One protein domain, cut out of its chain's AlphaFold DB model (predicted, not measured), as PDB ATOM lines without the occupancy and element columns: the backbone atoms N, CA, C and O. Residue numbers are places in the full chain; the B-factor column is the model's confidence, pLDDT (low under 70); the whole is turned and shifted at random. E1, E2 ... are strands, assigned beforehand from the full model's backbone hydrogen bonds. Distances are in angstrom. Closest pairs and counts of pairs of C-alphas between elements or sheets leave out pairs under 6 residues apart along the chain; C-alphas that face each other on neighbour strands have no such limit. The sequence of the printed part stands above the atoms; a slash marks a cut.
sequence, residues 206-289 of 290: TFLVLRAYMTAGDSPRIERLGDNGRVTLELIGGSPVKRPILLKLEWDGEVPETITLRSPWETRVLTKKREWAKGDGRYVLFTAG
ATOM      1  N   THR A 206     437.622 578.583 397.975       81.25
ATOM      2  CA  THR A 206     438.468 578.183 396.844       81.25
ATOM      3  C   THR A 206     439.219 579.392 396.300       81.25
ATOM      4  O   THR A 206     438.643 580.447 396.067       81.25
ATOM      5  N   PHE A 207     440.524 579.236 396.088       82.81
ATOM      6  CA  PHE A 207     441.396 580.248 395.510       82.81
ATOM      7  C   PHE A 207     441.987 579.757 394.188       82.81
ATOM      8  O   PHE A 207     442.671 578.730 394.143       82.81
ATOM      9  N   LEU A 208     441.797 580.529 393.122       83.69
ATOM     10  CA  LEU A 208     442.493 580.340 391.853       83.69
ATOM     11  C   LEU A 208     443.795 581.137 391.891       83.69
ATOM     12  O   LEU A 208     443.798 582.354 392.088       83.69
ATOM     13  N   VAL A 209     444.912 580.443 391.715       82.62
ATOM     14  CA  VAL A 209     446.244 581.036 391.616       82.62
ATOM     15  C   VAL A 209     446.658 580.994 390.151       82.62
ATOM     16  O   VAL A 209     446.851 579.920 389.588       82.62
ATOM     17  N   LEU A 210     446.784 582.156 389.522       79.94
ATOM     18  CA  LEU A 210     447.084 582.280 388.098       79.94
ATOM     19  C   LEU A 210     448.528 582.724 387.922       79.94
ATOM     20  O   LEU A 210     448.932 583.738 388.497       79.94
ATOM     21  N   ARG A 211     449.293 581.989 387.113       78.44
ATOM     22  CA  ARG A 211     450.675 582.331 386.772       78.44
ATOM     23  C   ARG A 211     450.861 582.372 385.258       78.44
ATOM     24  O   ARG A 211     450.698 581.357 384.581       78.44
ATOM     25  N   ALA A 212     451.277 583.520 384.739       80.38
ATOM     26  CA  ALA A 212     451.588 583.703 383.323       80.38
ATOM     27  C   ALA A 212     452.801 584.621 383.140       80.38
ATOM     28  O   ALA A 212     453.119 585.416 384.019       80.38
ATOM     29  N   TYR A 213     453.468 584.529 381.994       81.31
ATOM     30  CA  TYR A 213     454.433 585.530 381.544       81.31
ATOM     31  C   TYR A 213     453.878 586.140 380.263       81.31
ATOM     32  O   TYR A 213     453.754 585.434 379.263       81.31
ATOM     33  N   MET A 214     453.463 587.403 380.318       79.12
ATOM     34  CA  MET A 214     452.826 588.067 379.181       79.12
ATOM     35  C   MET A 214     452.974 589.584 379.244       79.12
ATOM     36  O   MET A 214     453.375 590.156 380.259       79.12
ATOM     37  N   THR A 215     452.646 590.227 378.134       81.62
ATOM     38  CA  THR A 215     452.568 591.679 378.001       81.62
ATOM     39  C   THR A 215     451.247 592.159 378.590       81.62
ATOM     40  O   THR A 215     450.175 591.822 378.088       81.62
ATOM     41  N   ALA A 216     451.310 592.927 379.672       78.38
ATOM     42  CA  ALA A 216     450.146 593.535 380.316       78.38
ATOM     43  C   ALA A 216     450.520 594.938 380.800       78.38
ATOM     44  O   ALA A 216     451.700 595.212 381.027       78.38
ATOM     45  N   GLY A 217     449.539 595.824 380.957       71.31
ATOM     46  CA  GLY A 217     449.841 597.176 381.406       71.31
ATOM     47  C   GLY A 217     450.070 597.253 382.905       71.31
ATOM     48  O   GLY A 217     449.778 596.303 383.630       71.31
ATOM     49  N   ASP A 218     450.674 598.355 383.345       61.38
ATOM     50  CA  ASP A 218     451.215 598.588 384.689       61.38
ATOM     51  C   ASP A 218     450.211 598.362 385.834       61.38
ATOM     52  O   ASP A 218     450.570 597.697 386.813       61.38
ATOM     53  N   SER A 219     448.959 598.786 385.657       57.12
ATOM     54  CA  SER A 219     447.880 598.753 386.653       57.12
ATOM     55  C   SER A 219     446.648 597.999 386.129       57.12
ATOM     56  O   SER A 219     445.621 598.619 385.841       57.12
ATOM     57  N   PRO A 220     446.726 596.667 385.960       60.06
ATOM     58  CA  PRO A 220     445.691 595.917 385.275       60.06
ATOM     59  C   PRO A 220     444.453 595.786 386.164       60.06
ATOM     60  O   PRO A 220     444.522 595.250 387.274       60.06
ATOM     61  N   ARG A 221     443.306 596.250 385.669       61.81
ATOM     62  CA  ARG A 221     442.001 595.914 386.252       61.81
ATOM     63  C   ARG A 221     441.552 594.571 385.714       61.81
ATOM     64  O   ARG A 221     441.756 594.308 384.534       61.81
ATOM     65  N   ILE A 222     440.975 593.748 386.586       64.44
ATOM     66  CA  ILE A 222     440.478 592.421 386.232       64.44
ATOM     67  C   ILE A 222     438.986 592.535 385.960       64.44
ATOM     68  O   ILE A 222     438.211 592.773 386.885       64.44
ATOM     69  N   GLU A 223     438.592 592.319 384.712       64.06
ATOM     70  CA  GLU A 223     437.188 592.140 384.353       64.06
ATOM     71  C   GLU A 223     436.919 590.664 384.064       64.06
ATOM     72  O   GLU A 223     437.633 590.009 383.297       64.06
ATOM     73  N   ARG A 224     435.905 590.117 384.742       67.12
ATOM     74  CA  ARG A 224     435.440 588.749 384.522       67.12
ATOM     75  C   ARG A 224     434.482 588.762 383.342       67.12
ATOM     76  O   ARG A 224     433.371 589.270 383.450       67.12
ATOM     77  N   LEU A 225     434.903 588.147 382.247       59.78
ATOM     78  CA  LEU A 225     434.085 587.929 381.062       59.78
ATOM     79  C   LEU A 225     433.854 586.421 380.918       59.78
ATOM     80  O   LEU A 225     434.801 585.655 380.730       59.78
ATOM     81  N   GLY A 226     432.605 585.968 381.031       56.56
ATOM     82  CA  GLY A 226     432.266 584.584 380.694       56.56
ATOM     83  C   GLY A 226     430.948 584.068 381.262       56.56
ATOM     84  O   GLY A 226     430.771 584.031 382.479       56.56
ATOM     85  N   ASP A 227     430.105 583.587 380.344       50.97
ATOM     86  CA  ASP A 227     429.029 582.618 380.560       50.97
ATOM     87  C   ASP A 227     429.561 581.188 380.337       50.97
ATOM     88  O   ASP A 227     430.401 580.955 379.466       50.97
ATOM     89  N   ASN A 228     429.032 580.219 381.091       48.28
ATOM     90  CA  ASN A 228     429.150 578.770 380.860       48.28
ATOM     91  C   ASN A 228     430.583 578.194 380.752       48.28
ATOM     92  O   ASN A 228     431.098 577.904 379.673       48.28
ATOM     93  N   GLY A 229     431.207 577.930 381.906       53.44
ATOM     94  CA  GLY A 229     432.327 576.979 382.041       53.44
ATOM     95  C   GLY A 229     433.714 577.451 381.581       53.44
ATOM     96  O   GLY A 229     434.709 576.813 381.925       53.44
ATOM     97  N   ARG A 230     433.824 578.578 380.864       62.16
ATOM     98  CA  ARG A 230     435.106 579.201 380.483       62.16
ATOM     99  C   ARG A 230     435.240 580.583 381.105       62.16
ATOM    100  O   ARG A 230     434.441 581.475 380.842       62.16
ATOM    101  N   VAL A 231     436.277 580.764 381.918       78.25
ATOM    102  CA  VAL A 231     436.538 582.028 382.614       78.25
ATOM    103  C   VAL A 231     437.566 582.818 381.822       78.25
ATOM    104  O   VAL A 231     438.714 582.385 381.702       78.25
ATOM    105  N   THR A 232     437.167 583.974 381.294       78.06
ATOM    106  CA  THR A 232     438.102 584.939 380.710       78.06
ATOM    107  C   THR A 232     438.324 586.072 381.699       78.06
ATOM    108  O   THR A 232     437.377 586.644 382.237       78.06
ATOM    109  N   LEU A 233     439.590 586.373 381.962       80.44
ATOM    110  CA  LEU A 233     440.008 587.475 382.814       80.44
ATOM    111  C   LEU A 233     440.746 588.476 381.945       80.44
ATOM    112  O   LEU A 233     441.817 588.166 381.414       80.44
ATOM    113  N   GLU A 234     440.159 589.652 381.786       80.19
ATOM    114  CA  GLU A 234     440.766 590.729 381.022       80.19
ATOM    115  C   GLU A 234     441.593 591.633 381.938       80.19
ATOM    116  O   GLU A 234     441.131 592.016 383.007       80.19
ATOM    117  N   LEU A 235     442.826 591.933 381.529       76.00
ATOM    118  CA  LEU A 235     443.765 592.843 382.178       76.00
ATOM    119  C   LEU A 235     443.742 594.183 381.433       76.00
ATOM    120  O   LEU A 235     444.429 594.339 380.422       76.00
ATOM    121  N   ILE A 236     442.958 595.143 381.926       72.06
ATOM    122  CA  ILE A 236     442.735 596.441 381.263       72.06
ATOM    123  C   ILE A 236     443.628 597.534 381.868       72.06
ATOM    124  O   ILE A 236     443.727 597.644 383.091       72.06
ATOM    125  N   GLY A 237     444.203 598.384 381.007       64.25
ATOM    126  CA  GLY A 237     444.917 599.619 381.376       64.25
ATOM    127  C   GLY A 237     446.443 599.527 381.272       64.25
ATOM    128  O   GLY A 237     446.980 598.428 381.220       64.25
ATOM    129  N   GLY A 238     447.118 600.687 381.251       65.06
ATOM    130  CA  GLY A 238     448.578 600.842 381.371       65.06
ATOM    131  C   GLY A 238     449.395 600.840 380.072       65.06
ATOM    132  O   GLY A 238     448.868 600.628 378.982       65.06
ATOM    133  N   SER A 239     450.709 601.069 380.184       73.56
ATOM    134  CA  SER A 239     451.669 600.908 379.074       73.56
ATOM    135  C   SER A 239     452.128 599.448 378.928       73.56
ATOM    136  O   SER A 239     452.352 598.795 379.947       73.56
ATOM    137  N   PRO A 240     452.307 598.918 377.700       81.19
ATOM    138  CA  PRO A 240     452.662 597.514 377.487       81.19
ATOM    139  C   PRO A 240     454.039 597.177 378.067       81.19
ATOM    140  O   PRO A 240     455.057 597.669 377.582       81.19
ATOM    141  N   VAL A 241     454.084 596.285 379.062       76.19
ATOM    142  CA  VAL A 241     455.335 595.759 379.628       76.19
ATOM    143  C   VAL A 241     455.250 594.239 379.746       76.19
ATOM    144  O   VAL A 241     454.274 593.689 380.258       76.19
ATOM    145  N   LYS A 242     456.288 593.539 379.276       78.81
ATOM    146  CA  LYS A 242     456.407 592.081 379.407       78.81
ATOM    147  C   LYS A 242     456.852 591.730 380.825       78.81
ATOM    148  O   LYS A 242     457.923 592.162 381.249       78.81
ATOM    149  N   ARG A 243     456.039 590.977 381.572       62.88
ATOM    150  CA  ARG A 243     456.298 590.706 382.997       62.88
ATOM    151  C   ARG A 243     455.645 589.413 383.497       62.88
ATOM    152  O   ARG A 243     454.696 588.923 382.878       62.88
ATOM    153  N   PRO A 244     456.121 588.850 384.623       76.06
ATOM    154  CA  PRO A 244     455.408 587.773 385.291       76.06
ATOM    155  C   PRO A 244     454.126 588.312 385.938       76.06
ATOM    156  O   PRO A 244     454.151 589.290 386.682       76.06
ATOM    157  N   ILE A 245     453.006 587.647 385.668       74.12
ATOM    158  CA  ILE A 245     451.703 587.903 386.275       74.12
ATOM    159  C   ILE A 245     451.427 586.795 387.287       74.12
ATOM    160  O   ILE A 245     451.409 585.614 386.929       74.12
ATOM    161  N   LEU A 246     451.221 587.188 388.545       79.62
ATOM    162  CA  LEU A 246     450.797 586.309 389.630       79.62
ATOM    163  C   LEU A 246     449.534 586.887 390.268       79.62
ATOM    164  O   LEU A 246     449.589 587.929 390.915       79.62
ATOM    165  N   LEU A 247     448.407 586.204 390.085       77.25
ATOM    166  CA  LEU A 247     447.114 586.630 390.618       77.25
ATOM    167  C   LEU A 247     446.550 585.564 391.547       77.25
ATOM    168  O   LEU A 247     446.673 584.368 391.284       77.25
ATOM    169  N   LYS A 248     445.915 586.012 392.627       81.75
ATOM    170  CA  LYS A 248     445.157 585.167 393.544       81.75
ATOM    171  C   LYS A 248     443.725 585.682 393.572       81.75
ATOM    172  O   LYS A 248     443.499 586.807 394.004       81.75
ATOM    173  N   LEU A 249     442.789 584.856 393.126       81.12
ATOM    174  CA  LEU A 249     441.367 585.177 393.069       81.12
ATOM    175  C   LEU A 249     440.599 584.233 393.982       81.12
ATOM    176  O   LEU A 249     440.837 583.028 393.953       81.12
ATOM    177  N   GLU A 250     439.704 584.776 394.796       82.69
ATOM    178  CA  GLU A 250     438.689 583.983 395.491       82.69
ATOM    179  C   GLU A 250     437.620 583.566 394.472       82.69
ATOM    180  O   GLU A 250     437.291 584.337 393.566       82.69
ATOM    181  N   TRP A 251     437.174 582.314 394.545       84.62
ATOM    182  CA  TRP A 251     436.318 581.712 393.532       84.62
ATOM    183  C   TRP A 251     435.154 580.967 394.156       84.62
ATOM    184  O   TRP A 251     435.327 579.928 394.797       84.62
ATOM    185  N   ASP A 252     433.968 581.486 393.874       74.19
ATOM    186  CA  ASP A 252     432.703 580.914 394.293       74.19
ATOM    187  C   ASP A 252     432.128 580.119 393.114       74.19
ATOM    188  O   ASP A 252     431.589 580.686 392.160       74.19
ATOM    189  N   GLY A 253     432.322 578.798 393.127       75.44
ATOM    190  CA  GLY A 253     431.783 577.892 392.111       75.44
ATOM    191  C   GLY A 253     432.691 576.715 391.768       75.44
ATOM    192  O   GLY A 253     433.728 576.484 392.395       75.44
ATOM    193  N   GLU A 254     432.294 575.961 390.742       78.19
ATOM    194  CA  GLU A 254     433.104 574.870 390.207       78.19
ATOM    195  C   GLU A 254     434.401 575.417 389.593       78.19
ATOM    196  O   GLU A 254     434.433 576.480 388.962       78.19
ATOM    197  N   VAL A 255     435.501 574.704 389.833       81.06
ATOM    198  CA  VAL A 255     436.825 575.092 389.348       81.06
ATOM    199  C   VAL A 255     436.867 574.861 387.836       81.06
ATOM    200  O   VAL A 255     436.735 573.712 387.415       81.06
ATOM    201  N   PRO A 256     437.091 575.901 387.014       80.12
ATOM    202  CA  PRO A 256     437.145 575.735 385.566       80.12
ATOM    203  C   PRO A 256     438.354 574.881 385.163       80.12
ATOM    204  O   PRO A 256     439.402 574.930 385.802       80.12
ATOM    205  N   GLU A 257     438.259 574.128 384.069       80.62
ATOM    206  CA  GLU A 257     439.415 573.371 383.558       80.62
ATOM    207  C   GLU A 257     440.483 574.286 382.940       80.62
ATOM    208  O   GLU A 257     441.689 574.021 383.024       80.62
ATOM    209  N   THR A 258     440.037 575.390 382.335       82.81
ATOM    210  CA  THR A 258     440.886 576.367 381.647       82.81
ATOM    211  C   THR A 258     440.456 577.795 381.965       82.81
ATOM    212  O   THR A 258     439.273 578.084 382.142       82.81
ATOM    213  N   ILE A 259     441.436 578.694 382.040       85.06
ATOM    214  CA  ILE A 259     441.231 580.124 382.291       85.06
ATOM    215  C   ILE A 259     441.966 580.899 381.211       85.06
ATOM    216  O   ILE A 259     443.169 580.730 381.041       85.06
ATOM    217  N   THR A 260     441.270 581.772 380.496       86.62
ATOM    218  CA  THR A 260     441.891 582.623 379.479       86.62
ATOM    219  C   THR A 260     442.263 583.958 380.108       86.62
ATOM    220  O   THR A 260     441.389 584.727 380.497       86.62
ATOM    221  N   LEU A 261     443.557 584.252 380.211       85.94
ATOM    222  CA  LEU A 261     444.052 585.572 380.585       85.94
ATOM    223  C   LEU A 261     444.219 586.408 379.313       85.94
ATOM    224  O   LEU A 261     444.990 586.038 378.425       85.94
ATOM    225  N   ARG A 262     443.511 587.527 379.209       85.19
ATOM    226  CA  ARG A 262     443.569 588.422 378.051       85.19
ATOM    227  C   ARG A 262     444.109 589.780 378.476       85.19
ATOM    228  O   ARG A 262     443.668 590.330 379.471       85.19
ATOM    229  N   SER A 263     445.042 590.336 377.722       84.50
ATOM    230  CA  SER A 263     445.366 591.762 377.741       84.50
ATOM    231  C   SER A 263     445.112 592.351 376.348       84.50
ATOM    232  O   SER A 263     444.945 591.590 375.387       84.50
ATOM    233  N   PRO A 264     445.122 593.687 376.193       82.19
ATOM    234  CA  PRO A 264     445.039 594.325 374.880       82.19
ATOM    235  C   PRO A 264     446.123 593.876 373.887       82.19
ATOM    236  O   PRO A 264     445.926 593.993 372.681       82.19
ATOM    237  N   TRP A 265     447.258 593.364 374.379       86.31
ATOM    238  CA  TRP A 265     448.423 593.015 373.557       86.31
ATOM    239  C   TRP A 265     448.650 591.510 373.415       86.31
ATOM    240  O   TRP A 265     449.252 591.074 372.438       86.31
ATOM    241  N   GLU A 266     448.222 590.705 374.388       84.75
ATOM    242  CA  GLU A 266     448.541 589.281 374.431       84.75
ATOM    243  C   GLU A 266     447.412 588.482 375.091       84.75
ATOM    244  O   GLU A 266     446.797 588.918 376.060       84.75
ATOM    245  N   THR A 267     447.130 587.285 374.578       86.81
ATOM    246  CA  THR A 267     446.168 586.350 375.182       86.81
ATOM    247  C   THR A 267     446.879 585.052 375.538       86.81
ATOM    248  O   THR A 267     447.642 584.512 374.736       86.81
ATOM    249  N   ARG A 268     446.630 584.537 376.742       86.06
ATOM    250  CA  ARG A 268     447.207 583.293 377.252       86.06
ATOM    251  C   ARG A 268     446.125 582.396 377.823       86.06
ATOM    252  O   ARG A 268     445.379 582.795 378.709       86.06
ATOM    253  N   VAL A 269     446.088 581.155 377.356       86.88
ATOM    254  CA  VAL A 269     445.234 580.119 377.937       86.88
ATOM    255  C   VAL A 269     446.006 579.426 379.051       86.88
ATOM    256  O   VAL A 269     447.085 578.873 378.830       86.88
ATOM    257  N   LEU A 270     445.462 579.482 380.260       84.56
ATOM    258  CA  LEU A 270     445.995 578.844 381.452       84.56
ATOM    259  C   LEU A 270     445.257 577.525 381.689       84.56
ATOM    260  O   LEU A 270     444.029 577.469 381.661       84.56
ATOM    261  N   THR A 271     446.014 576.467 381.955       85.12
ATOM    262  CA  THR A 271     445.488 575.126 382.245       85.12
ATOM    263  C   THR A 271     445.740 574.779 383.702       85.12
ATOM    264  O   THR A 271     446.761 575.185 384.272       85.12
ATOM    265  N   LYS A 272     444.820 574.033 384.319       83.62
ATOM    266  CA  LYS A 272     445.002 573.521 385.681       83.62
ATOM    267  C   LYS A 272     446.248 572.628 385.733       83.62
ATOM    268  O   LYS A 272     446.361 571.667 384.979       83.62
ATOM    269  N   LYS A 273     447.183 572.938 386.634       81.12
ATOM    270  CA  LYS A 273     448.419 572.157 386.830       81.12
ATOM    271  C   LYS A 273     448.467 571.428 388.155       81.12
ATOM    272  O   LYS A 273     448.915 570.289 388.211       81.12
ATOM    273  N   ARG A 274     448.052 572.099 389.227       79.81
ATOM    274  CA  ARG A 274     448.140 571.556 390.581       79.81
ATOM    275  C   ARG A 274     446.988 572.053 391.423       79.81
ATOM    276  O   ARG A 274     446.512 573.171 391.246       79.81
ATOM    277  N   GLU A 275     446.599 571.229 392.374       78.06
ATOM    278  CA  GLU A 275     445.649 571.570 393.412       78.06
ATOM    279  C   GLU A 275     446.235 571.179 394.769       78.06
ATOM    280  O   GLU A 275     446.913 570.157 394.881       78.06
ATOM    281  N   TRP A 276     446.030 572.013 395.781       79.19
ATOM    282  CA  TRP A 276     446.426 571.713 397.152       79.19
ATOM    283  C   TRP A 276     445.462 572.359 398.142       79.19
ATOM    284  O   TRP A 276     444.793 573.345 397.833       79.19
ATOM    285  N   ALA A 277     445.415 571.817 399.353       73.94
ATOM    286  CA  ALA A 277     444.698 572.413 400.472       73.94
ATOM    287  C   ALA A 277     445.698 573.018 401.463       73.94
ATOM    288  O   ALA A 277     446.750 572.429 401.733       73.94
ATOM    289  N   LYS A 278     445.385 574.193 402.012       62.56
ATOM    290  CA  LYS A 278     446.146 574.795 403.113       62.56
ATOM    291  C   LYS A 278     445.170 575.428 404.100       62.56
ATOM    292  O   LYS A 278     444.522 576.416 403.769       62.56
ATOM    293  N   GLY A 279     445.097 574.869 405.307       73.56
ATOM    294  CA  GLY A 279     444.069 575.246 406.277       73.56
ATOM    295  C   GLY A 279     442.685 574.827 405.779       73.56
ATOM    296  O   GLY A 279     442.497 573.673 405.403       73.56
ATOM    297  N   ASP A 280     441.754 575.774 405.748       72.19
ATOM    298  CA  ASP A 280     440.378 575.617 405.264       72.19
ATOM    299  C   ASP A 280     440.206 575.967 403.767       72.19
ATOM    300  O   ASP A 280     439.147 575.735 403.181       72.19
ATOM    301  N   GLY A 281     441.264 576.480 403.128       75.94
ATOM    302  CA  GLY A 281     441.257 576.903 401.731       75.94
ATOM    303  C   GLY A 281     441.743 575.832 400.747       75.94
ATOM    304  O   GLY A 281     442.809 575.230 400.925       75.94
ATOM    305  N   ARG A 282     441.002 575.665 399.648       81.56
ATOM    306  CA  ARG A 282     441.415 574.956 398.428       81.56
ATOM    307  C   ARG A 282     442.146 575.924 397.505       81.56
ATOM    308  O   ARG A 282     441.662 577.019 397.252       81.56
ATOM    309  N   TYR A 283     443.287 575.523 396.965       78.19
ATOM    310  CA  TYR A 283     444.085 576.332 396.050       78.19
ATOM    311  C   TYR A 283     444.303 575.578 394.747       78.19
ATOM    312  O   TYR A 283     444.738 574.426 394.758       78.19
ATOM    313  N   VAL A 284     444.038 576.237 393.622       82.50
ATOM    314  CA  VAL A 284     444.190 575.650 392.289       82.50
ATOM    315  C   VAL A 284     445.115 576.522 391.453       82.50
ATOM    316  O   VAL A 284     444.812 577.685 391.195       82.50
ATOM    317  N   LEU A 285     446.251 575.966 391.028       81.19
ATOM    318  CA  LEU A 285     447.226 576.648 390.182       81.19
ATOM    319  C   LEU A 285     446.898 576.441 388.705       81.19
ATOM    320  O   LEU A 285     446.871 575.305 388.220       81.19
ATOM    321  N   PHE A 286     446.772 577.556 387.993       82.19
ATOM    322  CA  PHE A 286     446.679 577.616 386.542       82.19
ATOM    323  C   PHE A 286     447.937 578.248 385.964       82.19
ATOM    324  O   PHE A 286     448.363 579.319 386.407       82.19
ATOM    325  N   THR A 287     448.520 577.605 384.953       79.88
ATOM    326  CA  THR A 287     449.680 578.147 384.235       79.88
ATOM    327  C   THR A 287     449.452 578.127 382.735       79.88
ATOM    328  O   THR A 287     448.806 577.216 382.212       79.88
ATOM    329  N   ALA A 288     450.021 579.106 382.033       74.88
ATOM    330  CA  ALA A 288     450.065 579.073 380.576       74.88
ATOM    331  C   ALA A 288     450.847 577.834 380.112       74.88
ATOM    332  O   ALA A 288     451.868 577.485 380.714       74.88
ATOM    333  N   GLY A 289     450.348 577.157 379.075       60.00
ATOM    334  CA  GLY A 289     451.176 576.237 378.296       60.00
ATOM    335  C   GLY A 289     452.294 577.027 377.615       60.00
ATOM    336  O   GLY A 289     452.057 578.157 377.178       60.00
TER     337      GLY A 289
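Overview. This is residues 206 to 289 of the 290 residues of an uncharacterized protein of Thermococcus celer Vu 13 = JCM 8558 (UniProt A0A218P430). One strongly twisted sheet of seven strands curls like part of a barrel and folds back on itself, with leaf E2 E3 E5 facing leaf E7 E1 E4 and the long strand E6 as the hinge between them. The barrel is left open, with edge strands E2 and E4 apart. The printed part has 84 residues, with no named helix and seven named strands, E1 to E7 along the chain; the class is all strand. The sheet's order is E2 E3 E5 E6 E7 E1 E4, mixed. The whole is compact, with a radius of gyration of the C-alphas of 12.6 A and spans of 38 by 26 by 22 A.

Along the chain. The hinge E6, residues 267 to 278, is the longest strand at 30.2 A and bends by 59 degrees at residue 274. On one side of it are E5, residues 258 to 262, 12.9 A; E3, residues 231 to 236, 15.7 A; and E2, residues 221 to 225, 12.4 A. On the other side are E7, residues 281 to 288, 23.0 A; E1, residues 206 to 216, 25.4 A; and E4, residues 241 to 250, 25.8 A. E1 begins at C-alpha 206 (438.468, 578.183, 396.844) and bends by 85 degrees at residue 213; E4 bends by 61 degrees at residue 244. E7 ends at C-alpha 288 (450.065, 579.073, 380.576).

Arrangement. E5, E6 and E7 form a meander, each strand the antiparallel neighbour of the one before. In the hairpin of E5 and E6, N 259 and O 270 are 2.9 A apart, within hydrogen-bond range. In the hairpin of E6 and E7, N 273 and O 285 are 2.9 A apart. E3 is parallel to E5 at 18 degrees, with N 235 and O 262 at 2.7 A. E2 and E3 are an antiparallel hairpin, with N 223 and O 234 at 3.1 A. E7 is parallel to E1 at 24 degrees, with N 209 and O 284 at 2.8 A. E1 and E4 are antiparallel at 168 degrees, with N 210 and O 247 at 2.8 A. Between the two leaves 32 pairs of C-alphas lie within 11 A; the closest C-alphas of E1 and E3, those of Ala 216 and Leu 235, are 6.7 A apart.

Size, cuts and confidence. The two C-alphas farthest apart, those of Ser 239 and Gly 279, are 38.2 A from each other. The printed part has no cut. The link from E4 to E5, seven residues, is short; the other links are tight. The mean pLDDT of the printed part is 75.9, and residues 218 to 230, 237 to 238, 243, 278 and 289 are under 70.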